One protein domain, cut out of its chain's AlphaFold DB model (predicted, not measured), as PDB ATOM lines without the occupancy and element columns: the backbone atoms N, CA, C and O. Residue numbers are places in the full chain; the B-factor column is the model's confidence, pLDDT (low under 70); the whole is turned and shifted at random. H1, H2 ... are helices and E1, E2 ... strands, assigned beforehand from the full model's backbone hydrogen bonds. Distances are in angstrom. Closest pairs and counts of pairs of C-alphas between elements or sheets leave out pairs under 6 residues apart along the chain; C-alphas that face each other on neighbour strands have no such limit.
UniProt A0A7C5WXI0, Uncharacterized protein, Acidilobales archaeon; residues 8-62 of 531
ATOM      1  N   SER A   8     158.616  38.844   5.741       92.12
ATOM      2  CA  SER A   8     158.131  39.909   4.853       92.12
ATOM      3  C   SER A   8     158.628  39.767   3.410       92.12
ATOM      4  O   SER A   8     157.873  40.035   2.481       92.12
ATOM      5  N   GLU A   9     159.878  39.335   3.215       91.38
ATOM      6  CA  GLU A   9     160.461  39.099   1.886       91.38
ATOM      7  C   GLU A   9     159.782  37.903   1.216       91.38
ATOM      8  O   GLU A   9     159.403  37.984   0.050       91.38
ATOM      9  N   LEU A  10     159.541  36.829   1.978       91.69
ATOM     10  CA  LEU A  10     158.796  35.667   1.498       91.69
ATOM     11  C   LEU A  10     157.358  36.034   1.104       91.69
ATOM     12  O   LEU A  10     156.906  35.654   0.030       91.69
ATOM     13  N   ILE A  11     156.644  36.798   1.936       91.94
ATOM     14  CA  ILE A  11     155.275  37.243   1.628       91.94
ATOM     15  C   ILE A  11     155.256  38.106   0.360       91.94
ATOM     16  O   ILE A  11     154.369  37.939  -0.475       91.94
ATOM     17  N   ASN A  12     156.228  39.009   0.191       93.12
ATOM     18  CA  ASN A  12     156.322  39.837  -1.011       93.12
ATOM     19  C   ASN A  12     156.554  38.983  -2.270       93.12
ATOM     20  O   ASN A  12     155.880  39.170  -3.279       93.12
ATOM     21  N   LEU A  13     157.440  37.984  -2.182       93.19
ATOM     22  CA  LEU A  13     157.669  37.022  -3.258       93.19
ATOM     23  C   LEU A  13     156.395  36.246  -3.624       93.19
ATOM     24  O   LEU A  13     156.062  36.145  -4.802       93.19
ATOM     25  N   LEU A  14     155.662  35.730  -2.632       93.56
ATOM     26  CA  LEU A  14     154.421  34.984  -2.868       93.56
ATOM     27  C   LEU A  14     153.357  35.847  -3.558       93.56
ATOM     28  O   LEU A  14     152.761  35.402  -4.538       93.56
ATOM     29  N   LYS A  15     153.175  37.096  -3.112       93.19
ATOM     30  CA  LYS A  15     152.266  38.063  -3.753       93.19
ATOM     31  C   LYS A  15     152.679  38.381  -5.186       93.19
ATOM     32  O   LYS A  15     151.836  38.472  -6.070       93.19
ATOM     33  N   TYR A  16     153.975  38.523  -5.439       94.69
ATOM     34  CA  TYR A  16     154.483  38.758  -6.787       94.69
ATOM     35  C   TYR A  16     154.231  37.559  -7.716       94.69
ATOM     36  O   TYR A  16     153.751  37.727  -8.837       94.69
ATOM     37  N   MET A  17     154.464  36.335  -7.232       95.12
ATOM     38  CA  MET A  17     154.141  35.106  -7.968       95.12
ATOM     39  C   MET A  17     152.629  34.951  -8.205       95.12
ATOM     40  O   MET A  17     152.220  34.461  -9.258       95.12
ATOM     41  N   GLU A  18     151.792  35.378  -7.259       94.75
ATOM     42  CA  GLU A  18     150.337  35.443  -7.418       94.75
ATOM     43  C   GLU A  18     149.913  36.448  -8.497       94.75
ATOM     44  O   GLU A  18     149.149  36.088  -9.390       94.75
ATOM     45  N   ASN A  19     150.459  37.668  -8.482       93.56
ATOM     46  CA  ASN A  19     150.185  38.693  -9.498       93.56
ATOM     47  C   ASN A  19     150.582  38.230 -10.908       93.56
ATOM     48  O   ASN A  19     149.892  38.520 -11.884       93.56
ATOM     49  N   ASN A  20     151.662  37.452 -11.013       94.38
ATOM     50  CA  ASN A  20     152.085  36.822 -12.263       94.38
ATOM     51  C   ASN A  20     151.270  35.564 -12.623       94.38
ATOM     52  O   ASN A  20     151.566  34.912 -13.621       94.38
ATOM     53  N   GLY A  21     150.265  35.184 -11.827       94.44
ATOM     54  CA  GLY A  21     149.401  34.021 -12.053       94.44
ATOM     55  C   GLY A  21     150.098  32.669 -11.879       94.44
ATOM     56  O   GLY A  21     149.554  31.634 -12.284       94.44
ATOM     57  N   LEU A  22     151.314  32.667 -11.324       95.12
ATOM     58  CA  LEU A  22     152.088  31.467 -11.019       95.12
ATOM     59  C   LEU A  22     151.498  30.732  -9.816       95.12
ATOM     60  O   LEU A  22     151.457  29.502  -9.790       95.12
ATOM     61  N   LEU A  23     151.010  31.505  -8.848       95.88
ATOM     62  CA  LEU A  23     150.253  31.041  -7.696       95.88
ATOM     63  C   LEU A  23     148.835  31.619  -7.732       95.88
ATOM     64  O   LEU A  23     148.545  32.583  -8.436       95.88
ATOM     65  N   THR A  24     147.933  31.020  -6.969       95.75
ATOM     66  CA  THR A  24     146.588  31.549  -6.726       95.75
ATOM     67  C   THR A  24     146.287  31.408  -5.242       95.75
ATOM     68  O   THR A  24     146.385  30.295  -4.713       95.75
ATOM     69  N   SER A  25     145.950  32.512  -4.572       93.12
ATOM     70  CA  SER A  25     145.507  32.474  -3.178       93.12
ATOM     71  C   SER A  25     144.175  31.731  -3.060       93.12
ATOM     72  O   SER A  25     143.291  31.867  -3.908       93.12
ATOM     73  N   VAL A  26     144.052  30.889  -2.035       90.94
ATOM     74  CA  VAL A  26     142.833  30.114  -1.754       90.94
ATOM     75  C   VAL A  26     141.989  30.813  -0.692       90.94
ATOM     76  O   VAL A  26     140.792  30.998  -0.885       90.94
ATOM     77  N   ASP A  27     142.615  31.200   0.417       84.50
ATOM     78  CA  ASP A  27     141.972  31.767   1.608       84.50
ATOM     79  C   ASP A  27     142.829  32.863   2.280       84.50
ATOM     80  O   ASP A  27     142.599  33.216   3.431       84.50
ATOM     81  N   GLY A  28     143.826  33.415   1.575       74.75
ATOM     82  CA  GLY A  28     144.744  34.435   2.107       74.75
ATOM     83  C   GLY A  28     145.904  33.884   2.944       74.75
ATOM     84  O   GLY A  28     146.890  34.593   3.141       74.75
ATOM     85  N   GLU A  29     145.834  32.621   3.370       82.06
ATOM     86  CA  GLU A  29     146.905  31.933   4.105       82.06
ATOM     87  C   GLU A  29     147.544  30.804   3.289       82.06
ATOM     88  O   GLU A  29     148.693  30.424   3.533       82.06
ATOM     89  N   LYS A  30     146.823  30.266   2.299       90.25
ATOM     90  CA  LYS A  30     147.291  29.177   1.438       90.25
ATOM     91  C   LYS A  30     147.343  29.585  -0.024       90.25
ATOM     92  O   LYS A  30     146.453  30.253  -0.548       90.25
ATOM     93  N   TYR A  31     148.355  29.056  -0.699       94.00
ATOM     94  CA  TYR A  31     148.542  29.173  -2.137       94.00
ATOM     95  C   TYR A  31     148.423  27.807  -2.807       94.00
ATOM     96  O   TYR A  31     148.907  26.800  -2.288       94.00
ATOM     97  N   LYS A  32     147.815  27.784  -3.992       95.50
ATOM     98  CA  LYS A  32     147.895  26.661  -4.938       95.50
ATOM     99  C   LYS A  32     148.604  27.100  -6.218       95.50
ATOM    100  O   LYS A  32     148.767  28.295  -6.461       95.50
ATOM    101  N   LEU A  33     148.994  26.132  -7.047       95.50
ATOM    102  CA  LEU A  33     149.547  26.404  -8.375       95.50
ATOM    103  C   LEU A  33     148.506  27.115  -9.247       95.50
ATOM    104  O   LEU A  33     147.354  26.682  -9.333       95.50
ATOM    105  N   GLY A  34     148.925  28.214  -9.868       95.31
ATOM    106  CA  GLY A  34     148.100  29.029 -10.746       95.31
ATOM    107  C   GLY A  34     148.151  28.582 -12.212       95.31
ATOM    108  O   GLY A  34     148.934  27.706 -12.589       95.31
ATOM    109  N   PRO A  35     147.330  29.186 -13.086       93.75
ATOM    110  CA  PRO A  35     147.251  28.808 -14.498       93.75
ATOM    111  C   PRO A  35     148.559  29.044 -15.267       93.75
ATOM    112  O   PRO A  35     148.860  28.305 -16.205       93.75
ATOM    113  N   ILE A  36     149.362  30.043 -14.881       94.38
ATOM    114  CA  ILE A  36     150.636  30.328 -15.557       94.38
ATOM    115  C   ILE A  36     151.675  29.247 -15.269       94.38
ATOM    116  O   ILE A  36     152.465  28.933 -16.155       94.38
ATOM    117  N   PHE A  37     151.620  28.593 -14.106       94.62
ATOM    118  CA  PHE A  37     152.484  27.452 -13.806       94.62
ATOM    119  C   PHE A  37     152.345  26.347 -14.864       94.62
ATOM    120  O   PHE A  37     153.321  25.976 -15.510       94.62
ATOM    121  N   PHE A  38     151.116  25.895 -15.128       91.62
ATOM    122  CA  PHE A  38     150.843  24.852 -16.126       91.62
ATOM    123  C   PHE A  38     151.028  25.326 -17.573       91.62
ATOM    124  O   PHE A  38     151.116  24.517 -18.496       91.62
ATOM    125  N   LYS A  39     151.084  26.644 -17.788       90.25
ATOM    126  CA  LYS A  39     151.460  27.228 -19.073       90.25
ATOM    127  C   LYS A  39     152.967  27.097 -19.299       90.25
ATOM    128  O   LYS A  39     153.357  26.699 -20.391       90.25
ATOM    129  N   ILE A  40     153.789  27.409 -18.293       91.00
ATOM    130  CA  ILE A  40     155.257  27.342 -18.365       91.00
ATOM    131  C   ILE A  40     155.731  25.888 -18.409       91.00
ATOM    132  O   ILE A  40     156.375  25.506 -19.381       91.00
ATOM    133  N   TRP A  41     155.390  25.083 -17.398       90.62
ATOM    134  CA  TRP A  41     155.856  23.701 -17.253       90.62
ATOM    135  C   TRP A  41     154.817  22.721 -17.789       90.62
ATOM    136  O   TRP A  41     153.753  22.533 -17.194       90.62
ATOM    137  N   ARG A  42     155.125  22.098 -18.931       86.62
ATOM    138  CA  ARG A  42     154.189  21.255 -19.690       86.62
ATOM    139  C   ARG A  42     154.706  19.825 -19.821       86.62
ATOM    140  O   ARG A  42     155.907  19.611 -19.943       86.62
ATOM    141  N   PHE A  43     153.788  18.858 -19.817       81.38
ATOM    142  CA  PHE A  43     154.111  17.443 -20.036       81.38
ATOM    143  C   PHE A  43     154.433  17.151 -21.508       81.38
ATOM    144  O   PHE A  43     155.418  16.477 -21.783       81.38
ATOM    145  N   ASP A  44     153.669  17.745 -22.431       68.44
ATOM    146  CA  ASP A  44     153.910  17.666 -23.872       68.44
ATOM    147  C   ASP A  44     154.469  18.998 -24.385       68.44
ATOM    148  O   ASP A  44     153.742  19.980 -24.582       68.44
ATOM    149  N   SER A  45     155.783  19.052 -24.591       60.62
ATOM    150  CA  SER A  45     156.409  20.120 -25.367       60.62
ATOM    151  C   SER A  45     156.504  19.669 -26.820       60.62
ATOM    152  O   SER A  45     157.503  19.079 -27.228       60.62
ATOM    153  N   ASP A  46     155.451  19.921 -27.592       55.94
ATOM    154  CA  ASP A  46     155.469  19.683 -29.034       55.94
ATOM    155  C   ASP A  46     156.635  20.481 -29.652       55.94
ATOM    156  O   ASP A  46     156.707  21.712 -29.536       55.94
ATOM    157  N   SER A  47     157.606  19.773 -30.227       54.44
ATOM    158  CA  SER A  47     158.921  20.329 -30.583       54.44
ATOM    159  C   SER A  47     158.863  21.330 -31.741       54.44
ATOM    160  O   SER A  47     159.744  22.177 -31.869       54.44
ATOM    161  N   ALA A  48     157.793  21.292 -32.541       49.72
ATOM    162  CA  ALA A  48     157.625  22.133 -33.724       49.72
ATOM    163  C   ALA A  48     157.323  23.616 -33.413       49.72
ATOM    164  O   ALA A  48     157.593  24.476 -34.248       49.72
ATOM    165  N   TYR A  49     156.798  23.940 -32.220       54.81
ATOM    166  CA  TYR A  49     156.451  25.316 -31.822       54.81
ATOM    167  C   TYR A  49     156.799  25.602 -30.351       54.81
ATOM    168  O   TYR A  49     155.969  26.084 -29.569       54.81
ATOM    169  N   LYS A  50     158.045  25.321 -29.950       66.62
ATOM    170  CA  LYS A  50     158.528  25.639 -28.598       66.62
ATOM    171  C   LYS A  50     158.615  27.160 -28.429       66.62
ATOM    172  O   LYS A  50     159.480  27.825 -28.995       66.62
ATOM    173  N   ARG A  51     157.680  27.733 -27.665       80.81
ATOM    174  CA  ARG A  51     157.761  29.132 -27.219       80.81
ATOM    175  C   ARG A  51     158.953  29.272 -26.273       80.81
ATOM    176  O   ARG A  51     159.187  28.374 -25.471       80.81
ATOM    177  N   TRP A  52     159.653  30.405 -26.310       84.38
ATOM    178  CA  TRP A  52     160.895  30.599 -25.543       84.38
ATOM    179  C   TRP A  52     160.744  30.411 -24.031       84.38
ATOM    180  O   TRP A  52     161.727  30.129 -23.356       84.38
ATOM    181  N   TRP A  53     159.533  30.584 -23.503       85.81
ATOM    182  CA  TRP A  53     159.183  30.454 -22.089       85.81
ATOM    183  C   TRP A  53     158.625  29.078 -21.714       85.81
ATOM    184  O   TRP A  53     158.403  28.818 -20.536       85.81
ATOM    185  N   ALA A  54     158.336  28.212 -22.688       87.12
ATOM    186  CA  ALA A  54     157.834  26.872 -22.412       87.12
ATOM    187  C   ALA A  54     158.986  25.978 -21.937       87.12
ATOM    188  O   ALA A  54     160.089  26.016 -22.494       87.12
ATOM    189  N   ARG A  55     158.716  25.183 -20.905       85.94
ATOM    190  CA  ARG A  55     159.662  24.311 -20.208       85.94
ATOM    191  C   ARG A  55     159.069  22.914 -20.074       85.94
ATOM    192  O   ARG A  55     157.845  22.759 -19.990       85.94
ATOM    193  N   SER A  56     159.930  21.900 -20.053       86.94
ATOM    194  CA  SER A  56     159.490  20.544 -19.715       86.94
ATOM    195  C   SER A  56     159.012  20.519 -18.265       86.94
ATOM    196  O   SER A  56     159.620  21.145 -17.400       86.94
ATOM    197  N   PHE A  57     157.958  19.764 -17.957       87.31
ATOM    198  CA  PHE A  57     157.512  19.601 -16.574       87.31
ATOM    199  C   PHE A  57     158.605  19.023 -15.664       87.31
ATOM    200  O   PHE A  57     158.719  19.414 -14.505       87.31
ATOM    201  N   THR A  58     159.461  18.144 -16.195       86.19
ATOM    202  CA  THR A  58     160.592  17.575 -15.444       86.19
ATOM    203  C   THR A  58     161.610  18.627 -15.016       86.19
ATOM    204  O   THR A  58     162.268  18.458 -13.991       86.19
ATOM    205  N   GLU A  59     161.704  19.735 -15.752       85.25
ATOM    206  CA  GLU A  59     162.623  20.827 -15.449       85.25
ATOM    207  C   GLU A  59     162.307  21.506 -14.111       85.25
ATOM    208  O   GLU A  59     163.206  21.962 -13.412       85.25
ATOM    209  N   PHE A  60     161.037  21.523 -13.699       87.56
ATOM    210  CA  PHE A  60     160.641  22.107 -12.417       87.56
ATOM    211  C   PHE A  60     161.328  21.431 -11.214       87.56
ATOM    212  O   PHE A  60     161.538  22.061 -10.179       87.56
ATOM    213  N   PHE A  61     161.704  20.156 -11.344       86.88
ATOM    214  CA  PHE A  61     162.319  19.377 -10.266       86.88
ATOM    215  C   PHE A  61     163.851  19.383 -10.290       86.88
ATOM    216  O   PHE A  61     164.476  18.707  -9.473       86.88
ATOM    217  N   THR A  62     164.474  20.128 -11.205       82.75
ATOM    218  CA  THR A  62     165.932  20.249 -11.294       82.75
ATOM    219  C   THR A  62     166.388  21.652 -10.918       82.75
ATOM    220  O   THR A  62     165.741  22.655 -11.199       82.75
TER     221      THR A  62
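Overview. This is residues 8 to 62 of the 531 residues of an uncharacterized protein of Acidilobales archaeon (UniProt A0A7C5WXI0). A drawn-out, loose model has helix H1 packing by its residues 14 to 18 on the small hairpin E1-E2 at one end, short H2 in the middle, and a long loop reaching to the other end before short H3. Residues 8 to 13 of H1 stick out. The 55 printed residues run H1, E1, E2, H2, H3, mixed in class, the two strands antiparallel; the radius of gyration of the C-alphas is 13.2 A, the spans 41 by 20 by 18 A.

Arrangement. Start at H1, residues 8 to 19; its closest C-alphas to E1, residues 23 to 25, are Glu 18 and Thr 24, 5.4 A apart. E1 and E2, residues 31 to 33, form a hairpin, with N 24 and O 32 at 2.9 A, within hydrogen-bond range. H2, residues 35 to 40, and H3, residues 57 to 61, are near each other. In H1 and H2 every O i to N i+4 pair is within range; in H3 0 of 1, but 2 of 2 O i to N i+3 pairs.

Along the chain. Find C-alpha 8 at (158.131, 39.909, 4.853); H1 runs 16.4 A from there. E1 spans 6.7 A, E2 6.9 A, H2 9.0 A and H3 7.9 A, ending at C-alpha 61, (162.319, 19.377, -10.266).

Size, cuts and confidence. The C-alphas of Ser 8 and Ala 48, the two farthest apart, are 42.5 A apart. The printed part has no cut; the link H2 to H3 is long, and its residues 44 to 50 have pLDDT under 70.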